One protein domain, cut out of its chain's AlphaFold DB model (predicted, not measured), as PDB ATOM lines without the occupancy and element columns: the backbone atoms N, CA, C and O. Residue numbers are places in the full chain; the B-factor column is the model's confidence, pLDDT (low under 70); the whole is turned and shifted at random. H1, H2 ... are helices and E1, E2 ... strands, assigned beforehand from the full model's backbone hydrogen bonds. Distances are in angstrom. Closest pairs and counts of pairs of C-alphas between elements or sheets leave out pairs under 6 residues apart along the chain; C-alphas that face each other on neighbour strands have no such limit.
ATOM      1  N   ASP A 228     196.043 212.339 108.733       82.69
ATOM      2  CA  ASP A 228     195.831 213.692 109.237       82.69
ATOM      3  C   ASP A 228     194.780 213.636 110.356       82.69
ATOM      4  O   ASP A 228     193.638 213.214 110.145       82.69
ATOM      5  N   ALA A 229     195.171 214.064 111.559       84.25
ATOM      6  CA  ALA A 229     194.310 214.062 112.736       84.25
ATOM      7  C   ALA A 229     193.070 214.953 112.575       84.25
ATOM      8  O   ALA A 229     191.992 214.572 113.026       84.25
ATOM      9  N   ALA A 230     193.192 216.105 111.912       86.88
ATOM     10  CA  ALA A 230     192.065 216.996 111.654       86.88
ATOM     11  C   ALA A 230     191.111 216.394 110.615       86.88
ATOM     12  O   ALA A 230     189.889 216.445 110.789       86.88
ATOM     13  N   ALA A 231     191.654 215.767 109.567       87.25
ATOM     14  CA  ALA A 231     190.846 215.062 108.576       87.25
ATOM     15  C   ALA A 231     190.086 213.878 109.200       87.25
ATOM     16  O   ALA A 231     188.893 213.714 108.942       87.25
ATOM     17  N   GLU A 232     190.736 213.093 110.067       85.00
ATOM     18  CA  GLU A 232     190.092 211.983 110.779       85.00
ATOM     19  C   GLU A 232     189.027 212.473 111.764       85.00
ATOM     20  O   GLU A 232     187.917 211.941 111.795       85.00
ATOM     21  N   PHE A 233     189.322 213.536 112.513       86.38
ATOM     22  CA  PHE A 233     188.372 214.166 113.426       86.38
ATOM     23  C   PHE A 233     187.095 214.617 112.696       86.38
ATOM     24  O   PHE A 233     185.980 214.328 113.150       86.38
ATOM     25  N   LYS A 234     187.255 215.221 111.508       88.50
ATOM     26  CA  LYS A 234     186.155 215.601 110.609       88.50
ATOM     27  C   LYS A 234     185.419 214.383 110.038       88.50
ATOM     28  O   LYS A 234     184.190 214.381 109.997       88.50
ATOM     29  N   ARG A 235     186.130 213.324 109.631       88.19
ATOM     30  CA  ARG A 235     185.544 212.075 109.096       88.19
ATOM     31  C   ARG A 235     184.663 211.355 110.127       88.19
ATOM     32  O   ARG A 235     183.640 210.760 109.767       88.19
ATOM     33  N   GLN A 236     185.042 211.420 111.405       85.75
ATOM     34  CA  GLN A 236     184.242 210.915 112.524       85.75
ATOM     35  C   GLN A 236     183.026 211.798 112.856       85.75
ATOM     36  O   GLN A 236     182.189 211.372 113.648       85.75
ATOM     37  N   GLN A 237     182.890 212.977 112.229       87.00
ATOM     38  CA  GLN A 237     181.843 213.966 112.523       87.00
ATOM     39  C   GLN A 237     181.834 214.337 114.008       87.00
ATOM     40  O   GLN A 237     180.794 214.359 114.669       87.00
ATOM     41  N   THR A 238     183.027 214.554 114.559       86.62
ATOM     42  CA  THR A 238     183.171 214.845 115.980       86.62
ATOM     43  C   THR A 238     182.721 216.279 116.271       86.62
ATOM     44  O   THR A 238     183.213 217.188 115.612       86.62
ATOM     45  N   PRO A 239     181.798 216.520 117.224       87.94
ATOM     46  CA  PRO A 239     181.331 217.875 117.505       87.94
ATOM     47  C   PRO A 239     182.406 218.723 118.196       87.94
ATOM     48  O   PRO A 239     182.754 218.454 119.347       87.94
ATOM     49  N   ASP A 240     182.853 219.796 117.540       86.88
ATOM     50  CA  ASP A 240     183.879 220.733 118.042       86.88
ATOM     51  C   ASP A 240     183.536 221.348 119.411       86.88
ATOM     52  O   ASP A 240     184.413 221.690 120.199       86.88
ATOM     53  N   LYS A 241     182.239 221.483 119.722       89.31
ATOM     54  CA  LYS A 241     181.765 221.994 121.021       89.31
ATOM     55  C   LYS A 241     181.947 220.995 122.167       89.31
ATOM     56  O   LYS A 241     181.935 221.393 123.326       89.31
ATOM     57  N   GLN A 242     182.054 219.704 121.856       90.38
ATOM     58  CA  GLN A 242     182.158 218.619 122.835       90.38
ATOM     59  C   GLN A 242     183.579 218.067 122.927       90.38
ATOM     60  O   GLN A 242     184.020 217.686 124.009       90.38
ATOM     61  N   TRP A 243     184.306 218.052 121.813       93.25
ATOM     62  CA  TRP A 243     185.654 217.509 121.711       93.25
ATOM     63  C   TRP A 243     186.566 218.484 120.982       93.25
ATOM     64  O   TRP A 243     186.137 219.177 120.066       93.25
ATOM     65  N   ARG A 244     187.845 218.492 121.347       94.69
ATOM     66  CA  ARG A 244     188.872 219.304 120.693       94.69
ATOM     67  C   ARG A 244     190.135 218.495 120.459       94.69
ATOM     68  O   ARG A 244     190.480 217.623 121.257       94.69
ATOM     69  N   ILE A 245     190.866 218.838 119.404       94.44
ATOM     70  CA  ILE A 245     192.237 218.365 119.216       94.44
ATOM     71  C   ILE A 245     193.144 219.198 120.128       94.44
ATOM     72  O   ILE A 245     193.219 220.420 119.988       94.44
ATOM     73  N   THR A 246     193.823 218.552 121.071       92.44
ATOM     74  CA  THR A 246     194.823 219.205 121.924       92.44
ATOM     75  C   THR A 246     196.185 219.267 121.231       92.44
ATOM     76  O   THR A 246     196.547 218.391 120.441       92.44
ATOM     77  N   ARG A 247     196.940 220.329 121.536       91.56
ATOM     78  CA  ARG A 247     198.331 220.530 121.106       91.56
ATOM     79  C   ARG A 247     199.323 220.351 122.258       91.56
ATOM     80  O   ARG A 247     200.502 220.634 122.074       91.56
ATOM     81  N   LEU A 248     198.862 219.838 123.403       89.94
ATOM     82  CA  LEU A 248     199.649 219.623 124.620       89.94
ATOM     83  C   LEU A 248     200.955 218.857 124.367       89.94
ATOM     84  O   LEU A 248     201.955 219.108 125.031       89.94
ATOM     85  N   ASN A 249     200.957 217.939 123.396       89.06
ATOM     86  CA  ASN A 249     202.121 217.129 123.053       89.06
ATOM     87  C   ASN A 249     202.669 217.391 121.637       89.06
ATOM     88  O   ASN A 249     203.328 216.526 121.067       89.06
ATOM     89  N   ARG A 250     202.414 218.569 121.051       87.44
ATOM     90  CA  ARG A 250     202.792 218.875 119.657       87.44
ATOM     91  C   ARG A 250     204.274 218.620 119.358       87.44
ATOM     92  O   ARG A 250     204.591 218.125 118.280       87.44
ATOM     93  N   ASP A 251     205.138 218.913 120.325       84.62
ATOM     94  CA  ASP A 251     206.595 218.799 120.203       84.62
ATOM     95  C   ASP A 251     207.140 217.470 120.765       84.62
ATOM     96  O   ASP A 251     208.329 217.351 121.039       84.62
ATOM     97  N   PHE A 252     206.270 216.470 120.974       80.81
ATOM     98  CA  PHE A 252     206.605 215.153 121.536       80.81
ATOM     99  C   PHE A 252     207.297 215.195 122.912       80.81
ATOM    100  O   PHE A 252     208.032 214.277 123.277       80.81
ATOM    101  N   ARG A 253     207.022 216.232 123.717       81.06
ATOM    102  CA  ARG A 253     207.541 216.371 125.092       81.06
ATOM    103  C   ARG A 253     207.194 215.172 125.981       81.06
ATOM    104  O   ARG A 253     207.940 214.859 126.901       81.06
ATOM    105  N   TYR A 254     206.073 214.514 125.701       78.94
ATOM    106  CA  TYR A 254     205.602 213.302 126.357       78.94
ATOM    107  C   TYR A 254     205.688 212.136 125.363       78.94
ATOM    108  O   TYR A 254     204.760 211.916 124.579       78.94
ATOM    109  N   PRO A 255     206.773 211.342 125.402       69.81
ATOM    110  CA  PRO A 255     207.055 210.318 124.394       69.81
ATOM    111  C   PRO A 255     205.957 209.254 124.220       69.81
ATOM    112  O   PRO A 255     205.795 208.672 123.153       69.81
ATOM    113  N   ARG A 256     205.173 208.982 125.271       71.50
ATOM    114  CA  ARG A 256     204.101 207.966 125.251       71.50
ATOM    115  C   ARG A 256     202.775 208.465 124.673       71.50
ATOM    116  O   ARG A 256     201.831 207.684 124.558       71.50
ATOM    117  N   PHE A 257     202.699 209.745 124.334       77.75
ATOM    118  CA  PHE A 257     201.514 210.391 123.795       77.75
ATOM    119  C   PHE A 257     201.723 210.636 122.295       77.75
ATOM    120  O   PHE A 257     202.844 210.915 121.868       77.75
ATOM    121  N   PRO A 258     200.669 210.566 121.470       80.12
ATOM    122  CA  PRO A 258     200.745 211.083 120.106       80.12
ATOM    123  C   PRO A 258     200.958 212.606 120.136       80.12
ATOM    124  O   PRO A 258     200.648 213.263 121.132       80.12
ATOM    125  N   ASN A 259     201.471 213.182 119.048       85.62
ATOM    126  CA  ASN A 259     201.679 214.632 118.947       85.62
ATOM    127  C   ASN A 259     200.375 215.434 119.019       85.62
ATOM    128  O   ASN A 259     200.337 216.529 119.576       85.62
ATOM    129  N   LEU A 260     199.310 214.878 118.448       88.50
ATOM    130  CA  LEU A 260     197.959 215.415 118.473       88.50
ATOM    131  C   LEU A 260     197.008 214.306 118.916       88.50
ATOM    132  O   LEU A 260     197.097 213.173 118.446       88.50
ATOM    133  N   PHE A 261     196.089 214.636 119.814       90.44
ATOM    134  CA  PHE A 261     195.032 213.731 120.259       90.44
ATOM    135  C   PHE A 261     193.786 214.511 120.653       90.44
ATOM    136  O   PHE A 261     193.795 215.740 120.688       90.44
ATOM    137  N   VAL A 262     192.692 213.797 120.901       93.12
ATOM    138  CA  VAL A 262     191.368 214.396 121.060       93.12
ATOM    139  C   VAL A 262     190.902 214.265 122.500       93.12
ATOM    140  O   VAL A 262     190.825 213.158 123.023       93.12
ATOM    141  N   VAL A 263     190.537 215.382 123.119       94.31
ATOM    142  CA  VAL A 263     190.073 215.462 124.513       94.31
ATOM    143  C   VAL A 263     188.718 216.173 124.585       94.31
ATOM    144  O   VAL A 263     188.348 216.857 123.626       94.31
ATOM    145  N   PRO A 264     187.957 216.044 125.687       94.00
ATOM    146  CA  PRO A 264     186.762 216.857 125.898       94.00
ATOM    147  C   PRO A 264     187.069 218.358 125.780       94.00
ATOM    148  O   PRO A 264     188.032 218.850 126.369       94.00
ATOM    149  N   ALA A 265     186.244 219.094 125.034       93.50
ATOM    150  CA  ALA A 265     186.457 220.516 124.746       93.50
ATOM    151  C   ALA A 265     186.438 221.392 126.007       93.50
ATOM    152  O   ALA A 265     187.159 222.382 126.073       93.50
ATOM    153  N   ALA A 266     185.660 220.990 127.017       91.06
ATOM    154  CA  ALA A 266     185.535 221.692 128.293       91.06
ATOM    155  C   ALA A 266     186.808 221.656 129.163       91.06
ATOM    156  O   ALA A 266     186.918 222.434 130.104       91.06
ATOM    157  N   ILE A 267     187.758 220.759 128.878       90.12
ATOM    158  CA  ILE A 267     188.995 220.619 129.655       90.12
ATOM    159  C   ILE A 267     190.100 221.383 128.937       90.12
ATOM    160  O   ILE A 267     190.333 221.129 127.755       90.12
ATOM    161  N   THR A 268     190.821 222.271 129.623       90.94
ATOM    162  CA  THR A 268     191.982 222.986 129.062       90.94
ATOM    163  C   THR A 268     193.268 222.158 129.181       90.94
ATOM    164  O   THR A 268     193.338 221.193 129.942       90.94
ATOM    165  N   ASP A 269     194.301 222.511 128.411       90.94
ATOM    166  CA  ASP A 269     195.608 221.834 128.479       90.94
ATOM    167  C   ASP A 269     196.291 222.042 129.854       90.94
ATOM    168  O   ASP A 269     196.926 221.120 130.377       90.94
ATOM    169  N   ASP A 270     196.075 223.196 130.494       89.19
ATOM    170  CA  ASP A 270     196.554 223.486 131.853       89.19
ATOM    171  C   ASP A 270     195.870 222.599 132.899       89.19
ATOM    172  O   ASP A 270     196.538 222.032 133.765       89.19
ATOM    173  N   THR A 271     194.553 222.401 132.780       87.88
ATOM    174  CA  THR A 271     193.792 221.504 133.658       87.88
ATOM    175  C   THR A 271     194.276 220.054 133.530       87.88
ATOM    176  O   THR A 271     194.460 219.379 134.542       87.88
ATOM    177  N   ILE A 272     194.560 219.576 132.309       87.31
ATOM    178  CA  ILE A 272     195.152 218.238 132.095       87.31
ATOM    179  C   ILE A 272     196.510 218.138 132.804       87.31
ATOM    180  O   ILE A 272     196.771 217.172 133.519       87.31
ATOM    181  N   THR A 273     197.351 219.164 132.665       85.69
ATOM    182  CA  THR A 273     198.667 219.219 133.318       85.69
ATOM    183  C   THR A 273     198.551 219.260 134.847       85.69
ATOM    184  O   THR A 273     199.378 218.677 135.550       85.69
ATOM    185  N   GLN A 274     197.517 219.910 135.387       83.25
ATOM    186  CA  GLN A 274     197.220 219.907 136.819       83.25
ATOM    187  C   GLN A 274     196.805 218.515 137.307       83.25
ATOM    188  O   GLN A 274     197.266 218.085 138.365       83.25
ATOM    189  N   PHE A 275     195.999 217.777 136.536       81.94
ATOM    190  CA  PHE A 275     195.617 216.408 136.890       81.94
ATOM    191  C   PHE A 275     196.817 215.467 137.005       81.94
ATOM    192  O   PHE A 275     196.831 214.599 137.877       81.94
ATOM    193  N   TRP A 276     197.859 215.676 136.200       82.00
ATOM    194  CA  TRP A 276     199.102 214.904 136.300       82.00
ATOM    195  C   TRP A 276     199.853 215.123 137.614       82.00
ATOM    196  O   TRP A 276     200.585 214.240 138.044       82.00
ATOM    197  N   LYS A 277     199.652 216.269 138.273       79.56
ATOM    198  CA  LYS A 277     200.249 216.596 139.579       79.56
ATOM    199  C   LYS A 277     199.386 216.154 140.761       79.56
ATOM    200  O   LYS A 277     199.768 216.371 141.908       79.56
ATOM    201  N   SER A 278     198.208 215.583 140.509       74.12
ATOM    202  CA  SER A 278     197.308 215.160 141.577       74.12
ATOM    203  C   SER A 278     197.933 214.056 142.423       74.12
ATOM    204  O   SER A 278     198.489 213.101 141.889       74.12
ATOM    205  N   SER A 279     197.757 214.119 143.743       70.12
ATOM    206  CA  SER A 279     198.111 213.024 144.656       70.12
ATOM    207  C   SER A 279     197.276 211.757 144.403       70.12
ATOM    208  O   SER A 279     197.667 210.658 144.789       70.12
ATOM    209  N   HIS A 280     196.128 211.889 143.728       67.38
ATOM    210  CA  HIS A 280     195.262 210.775 143.368       67.38
ATOM    211  C   HIS A 280     195.650 210.213 142.002       67.38
ATOM    212  O   HIS A 280     195.335 210.780 140.958       67.38
ATOM    213  N   LYS A 281     196.288 209.041 141.995       64.62
ATOM    214  CA  LYS A 281     196.860 208.460 140.772       64.62
ATOM    215  C   LYS A 281     195.840 208.162 139.657       64.62
ATOM    216  O   LYS A 281     196.198 208.187 138.486       64.62
ATOM    217  N   TRP A 282     194.564 207.928 139.977       64.69
ATOM    218  CA  TRP A 282     193.507 207.763 138.966       64.69
ATOM    219  C   TRP A 282     193.160 209.073 138.229       64.69
ATOM    220  O   TRP A 282     192.665 209.021 137.104       64.69
ATOM    221  N   GLN A 283     193.457 210.238 138.819       68.31
ATOM    222  CA  GLN A 283     193.323 211.542 138.159       68.31
ATOM    223  C   GLN A 283     194.464 211.792 137.166       68.31
ATOM    224  O   GLN A 283     194.271 212.505 136.191       68.31
ATOM    225  N   GLN A 284     195.616 211.139 137.332       74.44
ATOM    226  CA  GLN A 284     196.784 211.291 136.453       74.44
ATOM    227  C   GLN A 284     196.622 210.601 135.079       74.44
ATOM    228  O   GLN A 284     197.565 210.530 134.286       74.44
ATOM    229  N   LEU A 285     195.435 210.064 134.783       77.38
ATOM    230  CA  LEU A 285     195.120 209.414 133.517       77.38
ATOM    231  C   LEU A 285     194.615 210.433 132.501       77.38
ATOM    232  O   LEU A 285     193.555 211.031 132.673       77.38
ATOM    233  N   THR A 286     195.329 210.552 131.383       86.31
ATOM    234  CA  THR A 286     194.838 211.340 130.251       86.31
ATOM    235  C   THR A 286     193.985 210.474 129.349       86.31
ATOM    236  O   THR A 286     194.443 209.432 128.884       86.31
ATOM    237  N   LEU A 287     192.760 210.900 129.066       90.62
ATOM    238  CA  LEU A 287     191.866 210.197 128.156       90.62
ATOM    239  C   LEU A 287     191.923 210.826 126.769       90.62
ATOM    240  O   LEU A 287     191.781 212.039 126.637       90.62
ATOM    241  N   SER A 288     192.070 209.999 125.738       91.69
ATOM    242  CA  SER A 288     191.894 210.421 124.351       91.69
ATOM    243  C   SER A 288     190.740 209.686 123.709       91.69
ATOM    244  O   SER A 288     190.652 208.464 123.823       91.69
ATOM    245  N   LEU A 289     189.918 210.416 122.963       93.06
ATOM    246  CA  LEU A 289     188.948 209.827 122.049       93.06
ATOM    247  C   LEU A 289     189.683 209.091 120.923       93.06
ATOM    248  O   LEU A 289     190.615 209.633 120.329       93.06
ATOM    249  N   CYS A 290     189.253 207.864 120.640       91.44
ATOM    250  CA  CYS A 290     189.720 207.061 119.508       91.44
ATOM    251  C   CYS A 290     188.624 206.929 118.450       91.44
ATOM    252  O   CYS A 290     188.888 207.012 117.254       91.44
ATOM    253  N   TRP A 291     187.385 206.728 118.900       90.44
ATOM    254  CA  TRP A 291     186.227 206.565 118.033       90.44
ATOM    255  C   TRP A 291     184.957 207.048 118.722       90.44
ATOM    256  O   TRP A 291     184.834 206.958 119.944       90.44
ATOM    257  N   ARG A 292     183.978 207.492 117.937       87.62
ATOM    258  CA  ARG A 292     182.616 207.732 118.415       87.62
ATOM    259  C   ARG A 292     181.555 207.262 117.433       87.62
ATOM    260  O   ARG A 292     181.759 207.254 116.219       87.62
ATOM    261  N   SER A 293     180.385 206.953 117.978       84.56
ATOM    262  CA  SER A 293     179.168 206.776 117.203       84.56
ATOM    263  C   SER A 293     178.718 208.112 116.609       84.56
ATOM    264  O   SER A 293     178.821 209.164 117.242       84.56
ATOM    265  N   ARG A 294     178.187 208.061 115.384       79.00
ATOM    266  CA  ARG A 294     177.645 209.226 114.666       79.00
ATOM    267  C   ARG A 294     176.268 209.659 115.157       79.00
ATOM    268  O   ARG A 294     175.747 210.651 114.664       79.00
ATOM    269  N   ASP A 295     175.674 208.934 116.100       71.00
ATOM    270  CA  ASP A 295     174.391 209.327 116.669       71.00
ATOM    271  C   ASP A 295     174.494 210.739 117.276       71.00
ATOM    272  O   ASP A 295     175.282 210.994 118.199       71.00
ATOM    273  N   ALA A 296     173.693 211.651 116.716       55.31
ATOM    274  CA  ALA A 296     173.628 213.068 117.058       55.31
ATOM    275  C   ALA A 296     173.230 213.313 118.522       55.31
ATOM    276  O   ALA A 296     173.402 214.413 119.039       55.31
ATOM    277  N   SER A 297     172.721 212.290 119.204       54.31
ATOM    278  CA  SER A 297     172.080 212.413 120.504       54.31
ATOM    279  C   SER A 297     172.901 211.894 121.696       54.31
ATOM    280  O   SER A 297     172.350 211.545 122.739       54.31
ATOM    281  N   GLY A 298     174.233 211.896 121.563       62.22
ATOM    282  CA  GLY A 298     175.168 211.515 122.635       62.22
ATOM    283  C   GLY A 298     175.735 210.102 122.498       62.22
ATOM    284  O   GLY A 298     176.060 209.477 123.507       62.22
ATOM    285  N   GLY A 299     175.842 209.599 121.259       75.81
ATOM    286  CA  GLY A 299     176.272 208.233 120.953       75.81
ATOM    287  C   GLY A 299     177.593 207.809 121.602       75.81
ATOM    288  O   GLY A 299     178.425 208.651 121.934       75.81
ATOM    289  N   ALA A 300     177.785 206.494 121.747       87.62
ATOM    290  CA  ALA A 300     178.940 205.883 122.408       87.62
ATOM    291  C   ALA A 300     180.289 206.453 121.951       87.62
ATOM    292  O   ALA A 300     180.489 206.752 120.772       87.62
ATOM    293  N   SER A 301     181.246 206.513 122.871       92.31
ATOM    294  CA  SER A 301     182.637 206.862 122.584       92.31
ATOM    295  C   SER A 301     183.580 205.776 123.075       92.31
ATOM    296  O   SER A 301     183.443 205.288 124.194       92.31
ATOM    297  N   LEU A 302     184.587 205.459 122.274       93.75
ATOM    298  CA  LEU A 302     185.722 204.644 122.665       93.75
ATOM    299  C   LEU A 302     186.906 205.560 122.954       93.75
ATOM    300  O   LEU A 302     187.368 206.286 122.071       93.75
ATOM    301  N   LEU A 303     187.419 205.486 124.175       93.62
ATOM    302  CA  LEU A 303     188.588 206.221 124.622       93.62
ATOM    303  C   LEU A 303     189.719 205.273 125.007       93.62
ATOM    304  O   LEU A 303     189.497 204.169 125.512       93.62
ATOM    305  N   ARG A 304     190.949 205.750 124.843       91.06
ATOM    306  CA  ARG A 304     192.142 205.154 125.449       91.06
ATOM    307  C   ARG A 304     192.655 206.041 126.574       91.06
ATOM    308  O   ARG A 304     192.598 207.265 126.463       91.06
ATOM    309  N   ALA A 305     193.193 205.428 127.620       86.75
ATOM    310  CA  ALA A 305     193.887 206.141 128.684       86.75
ATOM    311  C   ALA A 305     195.411 206.099 128.489       86.75
ATOM    312  O   ALA A 305     195.970 205.084 128.067       86.75
ATOM    313  N   PHE A 306     196.077 207.194 128.845       78.31
ATOM    314  CA  PHE A 306     197.525 207.322 128.928       78.31
ATOM    315  C   PHE A 306     197.910 207.672 130.372       78.31
ATOM    316  O   PHE A 306     197.559 208.761 130.838       78.31
ATOM    317  N   PRO A 307     198.607 206.785 131.103       70.69
ATOM    318  CA  PRO A 307     199.154 207.134 132.404       70.69
ATOM    319  C   PRO A 307     200.376 208.033 132.227       70.69
ATOM    320  O   PRO A 307     201.325 207.677 131.521       70.69
ATOM    321  N   VAL A 308     200.379 209.187 132.891       66.50
ATOM    322  CA  VAL A 308     201.597 209.985 133.032       66.50
ATOM    323  C   VAL A 308     202.426 209.396 134.165       66.50
ATOM    324  O   VAL A 308     201.944 209.218 135.274       66.50
ATOM    325  N   LEU A 309     203.672 209.046 133.848       57.34
ATOM    326  CA  LEU A 309     204.693 208.769 134.852       57.34
ATOM    327  C   LEU A 309     205.345 210.127 135.054       57.34
ATOM    328  O   LEU A 309     206.031 210.608 134.154       57.34
ATOM    329  N   VAL A 310     205.007 210.791 136.150       49.62
ATOM    330  CA  VAL A 310     205.816 211.909 136.621       49.62
ATOM    331  C   VAL A 310     207.051 211.259 137.236       49.62
ATOM    332  O   VAL A 310     206.889 210.369 138.070       49.62
ATOM    333  N   GLY A 330     187.704 206.408 147.233       44.44
ATOM    334  CA  GLY A 330     186.380 206.651 146.667       44.44
ATOM    335  C   GLY A 330     186.366 208.005 145.956       44.44
ATOM    336  O   GLY A 330     187.041 208.938 146.391       44.44
ATOM    337  N   LEU A 331     185.614 208.105 144.861       47.34
ATOM    338  CA  LEU A 331     185.334 209.378 144.206       47.34
ATOM    339  C   LEU A 331     184.424 210.177 145.137       47.34
ATOM    340  O   LEU A 331     183.208 210.073 145.056       47.34
ATOM    341  N   LYS A 332     185.007 210.914 146.083       48.12
ATOM    342  CA  LYS A 332     184.274 211.958 146.789       48.12
ATOM    343  C   LYS A 332     184.383 213.205 145.931       48.12
ATOM    344  O   LYS A 332     185.487 213.686 145.681       48.12
ATOM    345  N   GLU A 333     183.246 213.663 145.425       46.69
ATOM    346  CA  GLU A 333     183.140 215.008 144.884       46.69
ATOM    347  C   GLU A 333     183.467 215.955 146.039       46.69
ATOM    348  O   GLU A 333     182.765 216.000 147.049       46.69
ATOM    349  N   GLU A 334     184.625 216.597 145.965       52.34
ATOM    350  CA  GLU A 334     184.958 217.668 146.888       52.34
ATOM    351  C   GLU A 334     184.436 218.954 146.268       52.34
ATOM    352  O   GLU A 334     184.883 219.369 145.196       52.34
ATOM    353  N   GLU A 335     183.447 219.540 146.932       45.41
ATOM    354  CA  GLU A 335     182.792 220.775 146.526       45.41
ATOM    355  C   GLU A 335     183.857 221.859 146.259       45.41
ATOM    356  O   GLU A 335     184.671 222.184 147.125       45.41
ATOM    357  N   GLY A 336     183.920 222.356 145.019       50.88
ATOM    358  CA  GLY A 336     184.915 223.347 144.588       50.88
ATOM    359  C   GLY A 336     186.222 222.806 143.978       50.88
ATOM    360  O   GLY A 336     187.069 223.615 143.594       50.88
ATOM    361  N   LYS A 337     186.416 221.484 143.828       57.34
ATOM    362  CA  LYS A 337     187.560 220.906 143.081       57.34
ATOM    363  C   LYS A 337     187.234 220.666 141.592       57.34
ATOM    364  O   LYS A 337     186.081 220.422 141.244       57.34
ATOM    365  N   PRO A 338     188.233 220.724 140.684       58.16
ATOM    366  CA  PRO A 338     188.005 220.540 139.250       58.16
ATOM    367  C   PRO A 338     187.531 219.117 138.912       58.16
ATOM    368  O   PRO A 338     188.095 218.131 139.391       58.16
ATOM    369  N   LEU A 339     186.530 219.028 138.029       66.50
ATOM    370  CA  LEU A 339     186.029 217.783 137.436       66.50
ATOM    371  C   LEU A 339     187.173 217.040 136.734       66.50
ATOM    372  O   LEU A 339     187.858 217.608 135.894       66.50
ATOM    373  N   TYR A 340     187.372 215.759 137.013       77.62
ATOM    374  CA  TYR A 340     188.400 214.949 136.344       77.62
ATOM    375  C   TYR A 340     187.930 214.445 134.966       77.62
ATOM    376  O   TYR A 340     186.742 214.467 134.640       77.62
ATOM    377  N   MET A 341     188.854 213.935 134.135       86.56
ATOM    378  CA  MET A 341     188.553 213.598 132.730       86.56
ATOM    379  C   MET A 341     187.391 212.606 132.545       86.56
ATOM    380  O   MET A 341     186.598 212.778 131.625       86.56
ATOM    381  N   LEU A 342     187.251 211.591 133.408       85.75
ATOM    382  CA  LEU A 342     186.119 210.649 133.350       85.75
ATOM    383  C   LEU A 342     184.766 211.326 133.621       85.75
ATOM    384  O   LEU A 342     183.786 211.000 132.954       85.75
ATOM    385  N   GLN A 343     184.708 212.279 134.555       83.62
ATOM    386  CA  GLN A 343     183.480 213.020 134.855       83.62
ATOM    387  C   GLN A 343     183.083 213.906 133.671       83.62
ATOM    388  O   GLN A 343     181.922 213.932 133.272       83.62
ATOM    389  N   HIS A 344     184.061 214.540 133.020       86.69
ATOM    390  CA  HIS A 344     183.821 215.249 131.765       86.69
ATOM    391  C   HIS A 344     183.305 214.332 130.654       86.69
ATOM    392  O   HIS A 344     182.393 214.728 129.938       86.69
ATOM    393  N   VAL A 345     183.828 213.108 130.519       89.69
ATOM    394  CA  VAL A 345     183.279 212.128 129.565       89.69
ATOM    395  C   VAL A 345     181.814 211.837 129.890       89.69
ATOM    396  O   VAL A 345     180.970 211.950 129.010       89.69
ATOM    397  N   LEU A 346     181.474 211.561 131.148       87.44
ATOM    398  CA  LEU A 346     180.087 211.340 131.571       87.44
ATOM    399  C   LEU A 346     179.158 212.541 131.305       87.44
ATOM    400  O   LEU A 346     177.964 212.355 131.080       87.44
ATOM    401  N   LEU A 347     179.664 213.776 131.330       86.81
ATOM    402  CA  LEU A 347     178.885 214.965 130.955       86.81
ATOM    403  C   LEU A 347     178.604 215.037 129.447       86.81
ATOM    404  O   LEU A 347     177.578 215.579 129.043       86.81
ATOM    405  N   LEU A 348     179.474 214.465 128.610       88.44
ATOM    406  CA  LEU A 348     179.274 214.401 127.158       88.44
ATOM    407  C   LEU A 348     178.250 213.336 126.728       88.44
ATOM    408  O   LEU A 348     177.792 213.366 125.585       88.44
ATOM    409  N   HIS A 349     177.868 212.423 127.627       88.31
ATOM    410  CA  HIS A 349     176.917 211.342 127.360       88.31
ATOM    411  C   HIS A 349     175.708 211.404 128.316       88.31
ATOM    412  O   HIS A 349     175.571 210.559 129.192       88.31
ATOM    413  N   PRO A 350     174.775 212.362 128.149       83.06
ATOM    414  CA  PRO A 350     173.657 212.569 129.081       83.06
ATOM    415  C   PRO A 350     172.622 211.431 129.117       83.06
ATOM    416  O   PRO A 350     171.749 211.425 129.971       83.06
ATOM    417  N   ARG A 351     172.680 210.483 128.174       82.75
ATOM    418  CA  ARG A 351     171.766 209.329 128.097       82.75
ATOM    419  C   ARG A 351     172.263 208.100 128.845       82.75
ATOM    420  O   ARG A 351     171.610 207.060 128.818       82.75
ATOM    421  N   THR A 352     173.448 208.186 129.426       85.44
ATOM    422  CA  THR A 352     174.024 207.094 130.184       85.44
ATOM    423  C   THR A 352     174.590 207.627 131.476       85.44
ATOM    424  O   THR A 352     175.412 208.539 131.506       85.44
ATOM    425  N   ASP A 353     174.171 206.983 132.550       85.81
ATOM    426  CA  ASP A 353     174.719 207.230 133.868       85.81
ATOM    427  C   ASP A 353     175.962 206.375 134.095       85.81
ATOM    428  O   ASP A 353     176.389 206.233 135.228       85.81
ATOM    429  N   GLU A 354     176.526 205.729 133.067       89.50
ATOM    430  CA  GLU A 354     177.622 204.782 133.241       89.50
ATOM    431  C   GLU A 354     178.763 204.987 132.245       89.50
ATOM    432  O   GLU A 354     178.563 205.108 131.039       89.50
ATOM    433  N   VAL A 355     179.994 204.917 132.749       90.12
ATOM    434  CA  VAL A 355     181.201 204.750 131.931       90.12
ATOM    435  C   VAL A 355     181.880 203.438 132.293       90.12
ATOM    436  O   VAL A 355     182.097 203.124 133.466       90.12
ATOM    437  N   HIS A 356     182.223 202.647 131.277       91.56
ATOM    438  CA  HIS A 356     182.922 201.382 131.471       91.56
ATOM    439  C   HIS A 356     184.423 201.561 131.294       91.56
ATOM    440  O   HIS A 356     184.882 201.960 130.229       91.56
ATOM    441  N   VAL A 357     185.198 201.196 132.310       89.56
ATOM    442  CA  VAL A 357     186.662 201.245 132.265       89.56
ATOM    443  C   VAL A 357     187.196 199.818 132.204       89.56
ATOM    444  O   VAL A 357     187.144 199.084 133.187       89.56
ATOM    445  N   PHE A 358     187.702 199.408 131.044       89.31
ATOM    446  CA  PHE A 358     188.330 198.105 130.844       89.31
ATOM    447  C   PHE A 358     189.821 198.194 131.147       89.31
ATOM    448  O   PHE A 358     190.592 198.765 130.371       89.31
ATOM    449  N   ASN A 359     190.229 197.601 132.265       86.19
ATOM    450  CA  ASN A 359     191.631 197.413 132.594       86.19
ATOM    451  C   ASN A 359     192.140 196.120 131.948       86.19
ATOM    452  O   ASN A 359     191.649 195.031 132.247       86.19
ATOM    453  N   THR A 360     193.121 196.257 131.059       84.25
ATOM    454  CA  THR A 360     193.736 195.145 130.320       84.25
ATOM    455  C   THR A 360     194.970 194.549 131.003       84.25
ATOM    456  O   THR A 360     195.617 193.668 130.437       84.25
ATOM    457  N   ALA A 361     195.323 195.018 132.205       71.75
ATOM    458  CA  ALA A 361     196.434 194.469 132.973       71.75
ATOM    459  C   ALA A 361     196.187 192.993 133.350       71.75
ATOM    460  O   ALA A 361     195.084 192.608 133.743       71.75
ATOM    461  N   GLY A 362     197.229 192.164 133.252       58.84
ATOM    462  CA  GLY A 362     197.183 190.773 133.704       58.84
ATOM    463  C   GLY A 362     197.162 190.673 135.234       58.84
ATOM    464  O   GLY A 362     197.915 191.370 135.916       58.84
ATOM    465  N   SER A 363     196.326 189.791 135.790       49.78
ATOM    466  CA  SER A 363     196.301 189.502 137.231       49.78
ATOM    467  C   SER A 363     197.650 188.923 137.692       49.78
ATOM    468  O   SER A 363     198.040 187.845 137.255       49.78
ATOM    469  N   ARG A 364     198.356 189.600 138.614       41.25
ATOM    470  CA  ARG A 364     199.565 189.064 139.289       41.25
ATOM    471  C   ARG A 364     199.255 188.022 140.371       41.25
ATOM    472  O   ARG A 364     200.180 187.418 140.913       41.25
ATOM    473  N   LYS A 365     197.985 187.821 140.739       39.50
ATOM    474  CA  LYS A 365     197.631 186.855 141.785       39.50
ATOM    475  C   LYS A 365     197.860 185.430 141.283       39.50
ATOM    476  O   LYS A 365     197.232 184.991 140.324       39.50
ATOM    477  N   GLY A 376     184.121 193.742 137.883       60.62
ATOM    478  CA  GLY A 376     184.938 194.688 138.649       60.62
ATOM    479  C   GLY A 376     184.144 195.727 139.460       60.62
ATOM    480  O   GLY A 376     182.927 195.868 139.358       60.62
ATOM    481  N   LYS A 377     184.861 196.470 140.314       73.19
ATOM    482  CA  LYS A 377     184.285 197.462 141.238       73.19
ATOM    483  C   LYS A 377     183.470 198.525 140.486       73.19
ATOM    484  O   LYS A 377     183.955 199.124 139.527       73.19
ATOM    485  N   THR A 378     182.258 198.795 140.964       79.25
ATOM    486  CA  THR A 378     181.468 199.958 140.540       79.25
ATOM    487  C   THR A 378     181.718 201.095 141.519       79.25
ATOM    488  O   THR A 378     181.723 200.877 142.730       79.25
ATOM    489  N   ILE A 379     181.975 202.290 141.000       75.69
ATOM    490  CA  ILE A 379     182.096 203.511 141.792       75.69
ATOM    491  C   ILE A 379     180.899 204.384 141.447       75.69
ATOM    492  O   ILE A 379     180.715 204.713 140.280       75.69
ATOM    493  N   GLU A 380     180.093 204.728 142.441       77.62
ATOM    494  CA  GLU A 380     178.970 205.650 142.280       77.62
ATOM    495  C   GLU A 380     179.427 207.073 142.605       77.62
ATOM    496  O   GLU A 380     180.234 207.285 143.514       77.62
ATOM    497  N   LEU A 381     178.951 208.024 141.816       73.12
ATOM    498  CA  LEU A 381     179.162 209.452 141.974       73.12
ATOM    499  C   LEU A 381     177.947 210.065 142.676       73.12
ATOM    500  O   LEU A 381     176.842 209.525 142.635       73.12
ATOM    501  N   SER A 382     178.161 211.211 143.311       67.50
ATOM    502  CA  SER A 382     177.145 212.015 144.005       67.50
ATOM    503  C   SER A 382     175.960 212.405 143.117       67.50
ATOM    504  O   SER A 382     174.846 212.533 143.615       67.50
ATOM    505  N   ASP A 383     176.176 212.546 141.808       71.00
ATOM    506  CA  ASP A 383     175.152 212.867 140.809       71.00
ATOM    507  C   ASP A 383     174.373 211.636 140.295       71.00
ATOM    508  O   ASP A 383     173.599 211.744 139.345       71.00
ATOM    509  N   GLY A 384     174.571 210.458 140.901       77.44
ATOM    510  CA  GLY A 384     173.932 209.199 140.506       77.44
ATOM    511  C   GLY A 384     174.613 208.484 139.334       77.44
ATOM    512  O   GLY A 384     174.213 207.370 138.978       77.44
ATOM    513  N   LYS A 385     175.665 209.069 138.747       82.62
ATOM    514  CA  LYS A 385     176.447 208.418 137.691       82.62
ATOM    515  C   LYS A 385     177.412 207.385 138.260       82.62
ATOM    516  O   LYS A 385     177.747 207.375 139.438       82.62
ATOM    517  N   ARG A 386     177.873 206.466 137.417       85.38
ATOM    518  CA  ARG A 386     178.613 205.266 137.805       85.38
ATOM    519  C   ARG A 386     179.807 205.031 136.897       85.38
ATOM    520  O   ARG A 386     179.749 205.148 135.676       85.38
ATOM    521  N   ILE A 387     180.905 204.613 137.503       84.75
ATOM    522  CA  ILE A 387     182.114 204.172 136.817       84.75
ATOM    523  C   ILE A 387     182.253 202.679 137.075       84.75
ATOM    524  O   ILE A 387     182.515 202.251 138.198       84.75
ATOM    525  N   ARG A 388     182.056 201.871 136.034       86.44
ATOM    526  CA  ARG A 388     182.131 200.411 136.120       86.44
ATOM    527  C   ARG A 388     183.495 199.929 135.667       86.44
ATOM    528  O   ARG A 388     183.786 199.904 134.469       86.44
ATOM    529  N   MET A 389     184.309 199.497 136.623       83.62
ATOM    530  CA  MET A 389     185.583 198.853 136.329       83.62
ATOM    531  C   MET A 389     185.334 197.440 135.821       83.62
ATOM    532  O   MET A 389     184.575 196.678 136.410       83.62
ATOM    533  N   ARG A 390     186.002 197.064 134.736       85.56
ATOM    534  CA  ARG A 390     185.980 195.710 134.182       85.56
ATOM    535  C   ARG A 390     187.406 195.228 134.005       85.56
ATOM    536  O   ARG A 390     188.259 195.968 133.514       85.56
ATOM    537  N   LYS A 391     187.667 193.983 134.387       83.00
ATOM    538  CA  LYS A 391     188.954 193.337 134.132       83.00
ATOM    539  C   LYS A 391     188.884 192.582 132.813       83.00
ATOM    540  O   LYS A 391     187.957 191.814 132.571       83.00
ATOM    541  N   ALA A 392     189.866 192.818 131.958       79.69
ATOM    542  CA  ALA A 392     190.103 192.072 130.737       79.69
ATOM    543  C   ALA A 392     191.498 191.458 130.850       79.69
ATOM    544  O   ALA A 392     192.485 192.086 130.480       79.69
ATOM    545  N   VAL A 393     191.588 190.255 131.418       78.12
ATOM    546  CA  VAL A 393     192.876 189.600 131.682       78.12
ATOM    547  C   VAL A 393     193.508 189.167 130.358       78.12
ATOM    548  O   VAL A 393     193.220 188.093 129.823       78.12
ATOM    549  N   LEU A 394     194.367 190.026 129.816       85.31
ATOM    550  CA  LEU A 394     195.177 189.740 128.640       85.31
ATOM    551  C   LEU A 394     196.540 189.188 129.055       85.31
ATOM    552  O   LEU A 394     196.973 189.328 130.201       85.31
ATOM    553  N   MET A 395     197.200 188.503 128.123       83.50
ATOM    554  CA  MET A 395     198.569 188.047 128.341       83.50
ATOM    555  C   MET A 395     199.480 189.264 128.501       83.50
ATOM    556  O   MET A 395     199.348 190.245 127.768       83.50
ATOM    557  N   SER A 396     200.384 189.211 129.479       82.56
ATOM    558  CA  SER A 396     201.442 190.212 129.591       82.56
ATOM    559  C   SER A 396     202.360 190.128 128.365       82.56
ATOM    560  O   SER A 396     202.429 189.062 127.750       82.56
ATOM    561  N   TRP A 444     199.073 180.156 122.414       87.94
ATOM    562  CA  TRP A 444     198.946 181.249 121.446       87.94
ATOM    563  C   TRP A 444     197.484 181.530 121.093       87.94
ATOM    564  O   TRP A 444     196.994 182.657 121.208       87.94
ATOM    565  N   LEU A 445     196.736 180.474 120.752       85.25
ATOM    566  CA  LEU A 445     195.303 180.576 120.474       85.25
ATOM    567  C   LEU A 445     194.513 181.009 121.716       85.25
ATOM    568  O   LEU A 445     193.532 181.739 121.598       85.25
ATOM    569  N   THR A 446     194.953 180.620 122.913       84.69
ATOM    570  CA  THR A 446     194.357 181.076 124.177       84.69
ATOM    571  C   THR A 446     194.539 182.583 124.370       84.69
ATOM    572  O   THR A 446     193.576 183.269 124.718       84.69
ATOM    573  N   GLY A 447     195.724 183.122 124.074       85.69
ATOM    574  CA  GLY A 447     195.982 184.563 124.065       85.69
ATOM    575  C   GLY A 447     195.085 185.322 123.093       85.69
ATOM    576  O   GLY A 447     194.423 186.289 123.483       85.69
ATOM    577  N   LEU A 448     194.979 184.832 121.855       85.50
ATOM    578  CA  LEU A 448     194.097 185.408 120.836       85.50
ATOM    579  C   LEU A 448     192.623 185.373 121.258       85.50
ATOM    580  O   LEU A 448     191.930 186.386 121.150       85.50
ATOM    581  N   ARG A 449     192.139 184.246 121.800       82.56
ATOM    582  CA  ARG A 449     190.764 184.121 122.317       82.56
ATOM    583  C   ARG A 449     190.487 185.147 123.421       82.56
ATOM    584  O   ARG A 449     189.435 185.781 123.394       82.56
ATOM    585  N   ARG A 450     191.426 185.362 124.351       87.06
ATOM    586  CA  ARG A 450     191.298 186.375 125.420       87.06
ATOM    587  C   ARG A 450     191.237 187.797 124.863       87.06
ATOM    588  O   ARG A 450     190.365 188.563 125.270       87.06
ATOM    589  N   LEU A 451     192.100 188.134 123.901       87.56
ATOM    590  CA  LEU A 451     192.093 189.441 123.233       87.56
ATOM    591  C   LEU A 451     190.767 189.707 122.506       87.56
ATOM    592  O   LEU A 451     190.170 190.778 122.653       87.56
ATOM    593  N   LEU A 452     190.276 188.718 121.757       84.31
ATOM    594  CA  LEU A 452     189.006 188.814 121.040       84.31
ATOM    595  C   LEU A 452     187.813 188.901 121.999       84.31
ATOM    596  O   LEU A 452     186.912 189.702 121.765       84.31
ATOM    597  N   ALA A 453     187.817 188.147 123.102       83.62
ATOM    598  CA  ALA A 453     186.772 188.217 124.122       83.62
ATOM    599  C   ALA A 453     186.734 189.588 124.821       83.62
ATOM    600  O   ALA A 453     185.662 190.179 124.966       83.62
ATOM    601  N   ALA A 454     187.895 190.138 125.193       88.31
ATOM    602  CA  ALA A 454     188.001 191.484 125.754       88.31
ATOM    603  C   ALA A 454     187.458 192.545 124.783       88.31
ATOM    604  O   ALA A 454     186.646 193.388 125.164       88.31
ATOM    605  N   THR A 455     187.848 192.448 123.511       88.69
ATOM    606  CA  THR A 455     187.359 193.331 122.447       88.69
ATOM    607  C   THR A 455     185.847 193.202 122.263       88.69
ATOM    608  O   THR A 455     185.149 194.210 122.179       88.69
ATOM    609  N   ALA A 456     185.307 191.980 122.251       83.44
ATOM    610  CA  ALA A 456     183.872 191.743 122.125       83.44
ATOM    611  C   ALA A 456     183.082 192.377 123.280       83.44
ATOM    612  O   ALA A 456     182.012 192.942 123.053       83.44
ATOM    613  N   ASN A 457     183.624 192.350 124.501       88.00
ATOM    614  CA  ASN A 457     183.013 193.011 125.652       88.00
ATOM    615  C   ASN A 457     183.036 194.542 125.531       88.00
ATOM    616  O   ASN A 457     182.033 195.177 125.849       88.00
ATOM    617  N   VAL A 458     184.130 195.129 125.032       89.88
ATOM    618  CA  VAL A 458     184.204 196.569 124.720       89.88
ATOM    619  C   VAL A 458     183.159 196.942 123.668       89.88
ATOM    620  O   VAL A 458     182.354 197.844 123.885       89.88
ATOM    621  N   VAL A 459     183.108 196.203 122.558       86.88
ATOM    622  CA  VAL A 459     182.154 196.442 121.465       86.88
ATOM    623  C   VAL A 459     180.712 196.303 121.943       86.88
ATOM    624  O   VAL A 459     179.874 197.121 121.575       86.88
ATOM    625  N   LYS A 460     180.414 195.316 122.796       86.31
ATOM    626  CA  LYS A 460     179.083 195.153 123.394       86.31
ATOM    627  C   LYS A 460     178.631 196.430 124.103       86.31
ATOM    628  O   LYS A 460     177.488 196.827 123.923       86.31
ATOM    629  N   GLN A 461     179.510 197.074 124.869       89.69
ATOM    630  CA  GLN A 461     179.188 198.325 125.562       89.69
ATOM    631  C   GLN A 461     179.000 199.493 124.584       89.69
ATOM    632  O   GLN A 461     177.994 200.196 124.651       89.69
ATOM    633  N   LEU A 462     179.875 199.619 123.583       88.12
ATOM    634  CA  LEU A 462     179.721 200.639 122.539       88.12
ATOM    635  C   LEU A 462     178.392 200.502 121.774       88.12
ATOM    636  O   LEU A 462     177.747 201.503 121.471       88.12
ATOM    637  N   LEU A 463     177.951 199.271 121.488       84.38
ATOM    638  CA  LEU A 463     176.660 199.000 120.843       84.38
ATOM    639  C   LEU A 463     175.459 199.344 121.735       84.38
ATOM    640  O   LEU A 463     174.393 199.652 121.212       84.38
ATOM    641  N   LEU A 464     175.632 199.317 123.058       86.25
ATOM    642  CA  LEU A 464     174.627 199.763 124.027       86.25
ATOM    643  C   LEU A 464     174.604 201.292 124.197       86.25
ATOM    644  O   LEU A 464     173.814 201.800 124.984       86.25
ATOM    645  N   GLY A 465     175.452 202.031 123.476       86.81
ATOM    646  CA  GLY A 465     175.507 203.489 123.562       86.81
ATOM    647  C   GLY A 465     176.364 204.020 124.714       86.81
ATOM    648  O   GLY A 465     176.415 205.233 124.900       86.81
ATOM    649  N   THR A 466     177.053 203.157 125.469       89.75
ATOM    650  CA  THR A 466     177.824 203.580 126.645       89.75
ATOM    651  C   THR A 466     179.259 203.979 126.275       89.75
ATOM    652  O   THR A 466     179.877 203.363 125.397       89.75
ATOM    653  N   PRO A 467     179.826 205.023 126.910       92.88
ATOM    654  CA  PRO A 467     181.227 205.364 126.753       92.88
ATOM    655  C   PRO A 467     182.114 204.293 127.392       92.88
ATOM    656  O   PRO A 467     181.869 203.810 128.502       92.88
ATOM    657  N   VAL A 468     183.184 203.945 126.683       93.94
ATOM    658  CA  VAL A 468     184.150 202.934 127.101       93.94
ATOM    659  C   VAL A 468     185.549 203.526 127.119       93.94
ATOM    660  O   VAL A 468     185.998 204.105 126.135       93.94
ATOM    661  N   VAL A 469     186.264 203.321 128.219       92.62
ATOM    662  CA  VAL A 469     187.677 203.654 128.375       92.62
ATOM    663  C   VAL A 469     188.478 202.363 128.457       92.62
ATOM    664  O   VAL A 469     188.204 201.515 129.300       92.62
ATOM    665  N   VAL A 470     189.491 202.214 127.611       91.69
ATOM    666  CA  VAL A 470     190.442 201.098 127.681       91.69
ATOM    667  C   VAL A 470     191.752 201.596 128.284       91.69
ATOM    668  O   VAL A 470     192.309 202.603 127.841       91.69
ATOM    669  N   THR A 471     192.244 200.897 129.305       86.81
ATOM    670  CA  THR A 471     193.442 201.280 130.062       86.81
ATOM    671  C   THR A 471     194.333 200.079 130.394       86.81
ATOM    672  O   THR A 471     193.911 198.920 130.323       86.81
ATOM    673  N   ASN A 472     195.591 200.358 130.729       79.12
ATOM    674  CA  ASN A 472     196.566 199.413 131.269       79.12
ATOM    675  C   ASN A 472     197.554 200.174 132.171       79.12
ATOM    676  O   ASN A 472     197.837 201.345 131.909       79.12
ATOM    677  N   ARG A 473     198.108 199.493 133.182       62.03
ATOM    678  CA  ARG A 473     199.099 199.995 134.152       62.03
ATOM    679  C   ARG A 473     200.218 200.796 133.537       62.03
ATOM    680  O   ARG A 473     200.507 201.901 133.980       62.03
ATOM    681  N   ASP A 474     200.791 200.248 132.482       53.41
ATOM    682  CA  ASP A 474     202.006 200.798 131.900       53.41
ATOM    683  C   ASP A 474     201.690 201.730 130.713       53.41
ATOM    684  O   ASP A 474     202.592 202.202 130.021       53.41
ATOM    685  N   GLY A 475     200.398 201.970 130.429       50.69
ATOM    686  CA  GLY A 475     199.951 202.512 129.141       50.69
ATOM    687  C   GLY A 475     200.285 201.566 127.980       50.69
ATOM    688  O   GLY A 475     200.480 202.013 126.852       50.69
ATOM    689  N   GLY A 476     200.426 200.273 128.299       62.97
ATOM    690  CA  GLY A 476     201.053 199.251 127.468       62.97
ATOM    691  C   GLY A 476     200.248 198.773 126.254       62.97
ATOM    692  O   GLY A 476     199.126 199.196 125.979       62.97
ATOM    693  N   GLU A 477     200.867 197.835 125.540       66.00
ATOM    694  CA  GLU A 477     200.562 197.371 124.174       66.00
ATOM    695  C   GLU A 477     199.177 196.752 123.966       66.00
ATOM    696  O   GLU A 477     198.647 196.760 122.854       66.00
ATOM    697  N   SER A 478     198.556 196.260 125.032       81.62
ATOM    698  CA  SER A 478     197.212 195.692 124.993       81.62
ATOM    699  C   SER A 478     196.127 196.737 124.709       81.62
ATOM    700  O   SER A 478     195.105 196.410 124.104       81.62
ATOM    701  N   VAL A 479     196.331 198.001 125.111       86.56
ATOM    702  CA  VAL A 479     195.346 199.074 124.889       86.56
ATOM    703  C   VAL A 479     195.186 199.355 123.391       86.56
ATOM    704  O   VAL A 479     194.054 199.256 122.912       86.56
ATOM    705  N   PRO A 480     196.260 199.629 122.612       85.94
ATOM    706  CA  PRO A 480     196.157 199.734 121.159       85.94
ATOM    707  C   PRO A 480     195.516 198.515 120.493       85.94
ATOM    708  O   PRO A 480     194.708 198.708 119.589       85.94
ATOM    709  N   GLN A 481     195.816 197.288 120.935       87.19
ATOM    710  CA  GLN A 481     195.229 196.070 120.357       87.19
ATOM    711  C   GLN A 481     193.702 196.057 120.502       87.19
ATOM    712  O   GLN A 481     192.986 195.947 119.506       87.19
ATOM    713  N   VAL A 482     193.196 196.230 121.726       89.31
ATOM    714  CA  VAL A 482     191.752 196.218 122.005       89.31
ATOM    715  C   VAL A 482     191.052 197.395 121.327       89.31
ATOM    716  O   VAL A 482     190.017 197.209 120.694       89.31
ATOM    717  N   VAL A 483     191.616 198.601 121.421       89.44
ATOM    718  CA  VAL A 483     191.026 199.819 120.843       89.44
ATOM    719  C   VAL A 483     190.971 199.748 119.317       89.44
ATOM    720  O   VAL A 483     189.972 200.147 118.724       89.44
ATOM    721  N   SER A 484     192.018 199.231 118.671       86.56
ATOM    722  CA  SER A 484     192.065 199.091 117.211       86.56
ATOM    723  C   SER A 484     191.081 198.028 116.730       86.56
ATOM    724  O   SER A 484     190.290 198.289 115.828       86.56
ATOM    725  N   LEU A 485     191.053 196.853 117.373       85.94
ATOM    726  CA  LEU A 485     190.098 195.797 117.024       85.94
ATOM    727  C   LEU A 485     188.649 196.240 117.268       85.94
ATOM    728  O   LEU A 485     187.779 195.984 116.438       85.94
ATOM    729  N   ALA A 486     188.383 196.962 118.359       86.19
ATOM    730  CA  ALA A 486     187.049 197.468 118.670       86.19
ATOM    731  C   ALA A 486     186.538 198.492 117.646       86.19
ATOM    732  O   ALA A 486     185.329 198.636 117.506       86.19
ATOM    733  N   GLN A 487     187.418 199.171 116.904       82.69
ATOM    734  CA  GLN A 487     187.028 200.070 115.810       82.69
ATOM    735  C   GLN A 487     186.678 199.330 114.513       82.69
ATOM    736  O   GLN A 487     185.957 199.869 113.675       82.69
ATOM    737  N   VAL A 488     187.164 198.096 114.343       75.06
ATOM    738  CA  VAL A 488     186.922 197.280 113.141       75.06
ATOM    739  C   VAL A 488     185.563 196.567 113.196       75.06
ATOM    740  O   VAL A 488     184.951 196.327 112.158       75.06
ATOM    741  N   VAL A 489     185.072 196.225 114.392       57.75
ATOM    742  CA  VAL A 489     183.912 195.326 114.581       57.75
ATOM    743  C   VAL A 489     182.526 195.994 114.398       57.75
ATOM    744  O   VAL A 489     181.653 195.361 113.800       57.75
ATOM    745  N   PRO A 490     182.248 197.229 114.862       52.22
ATOM    746  CA  PRO A 490     180.957 197.885 114.644       52.22
ATOM    747  C   PRO A 490     180.874 198.472 113.218       52.22
ATOM    748  O   PRO A 490     181.522 199.465 112.918       52.22
ATOM    749  N   LYS A 491     180.094 197.827 112.334       44.22
ATOM    750  CA  LYS A 491     179.663 198.237 110.969       44.22
ATOM    751  C   LYS A 491     180.364 199.467 110.314       44.22
ATOM    752  O   LYS A 491     179.951 200.599 110.532       44.22
ATOM    753  N   THR A 492     181.311 199.176 109.396       45.16
ATOM    754  CA  THR A 492     181.672 199.851 108.101       45.16
ATOM    755  C   THR A 492     181.873 201.386 108.058       45.16
ATOM    756  O   THR A 492     180.912 202.118 108.285       45.16
TER     757      THR A 492
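This is residues 228 to 310, 330 to 365, 376 to 396 and 444 to 492 of the 585 residues of the protein "Protein-tyrosine-phosphatase" of Acanthamoeba castellanii str. Neff (UniProt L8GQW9). A strongly twisted sheet of six strands, E3 to E8, forms the core, with H4 and H5 over one face and H3 on the other: three layers, helices on both faces of a sheet. The small hairpin E1 and E2 packs beside E3 and H3, with H1 outside it and H2 near E3, while the early residues of the long H4 run past the sheet. The printed part has 189 residues, with five named helices and eight named strands in the order H1 E1 E2 H2 E3 E4 H3 E5 E6 E7 H4 E8 H5; the class is mixed, helices and strands. The large sheet is mixed, in the order E3 E4 E8 E5 E7 E6. The whole is compact, with a radius of gyration of the C-alphas of 16.0 A and spans of 48 by 40 by 37 A.

The large sheet holds E3, residues 285 to 292, 19.7 A long; E4, 301 to 307, 19.2 A; E8, 468 to 471; E5, 354 to 359; E7, 386 to 391; and E6, 378 to 380. The other strands are E1, 243 to 246, and E2, 261 to 264. H4, residues 444 to 463, is 28.5 A long, from C-alpha 444 at (198.946, 181.249, 121.446). H5 is residues 478 to 488, ending at C-alpha 488 (186.922, 197.280, 113.141). H3 is 341 to 348, H2 269 to 276 and H1 229 to 235, beginning at C-alpha 229 (194.310, 214.062, 112.736).

E3 and E4 are an antiparallel hairpin, with N 286 and O 306 at 2.9 A. Parallel pairs follow: E4 and E8, N 303 and O 468 at 2.8 A; E8 and E5, N 469 and O 356 at 2.8 A; E5 and E7, N 357 and O 388 at 2.9 A. E6 and E7 are an antiparallel hairpin, N 387 and O 379 at 2.8 A. H5 runs along the strands over E4 and E8, at a height over the sheet of 9.0 A. H4, at 9.9 A, runs along E8, at 3 degrees on the local plane. H4 and H5 touch at a steep tilt of 58 degrees, the same way; their closest C-alphas, Thr 455 and Val 482, are 5.3 A apart. H3 is on the opposite face; its closest C-alpha pair with E3 is Met 341 and Leu 287, 6.6 A. E1 and E2 are an antiparallel hairpin, N 244 and O 263 at 2.8 A. The closest C-alphas of E2 and E3, Val 262 and Ser 288, are 5.2 A apart. H2 is on the large sheet, Ile 272 and Thr 286 being closest to E3 at 7.1 A between C-alphas; H1 only grazes that sheet with residues 232 to 233. In all five helices every O i to N i+4 pair is within hydrogen-bond range.

The C-alphas farthest apart, of Gly 336 and Leu 445, are 50.2 A apart. Three cuts leave out residues 311 to 329, 366 to 375 and 397 to 443, with C-alpha gaps of 22.5, 15.2 and 12.4 A. Of the links that are printed whole, E1 to E2 is long, 14 residues. The mean pLDDT of the printed part is 79.9; 36 residues are under 70, among them 330 to 339 and 473 to 477.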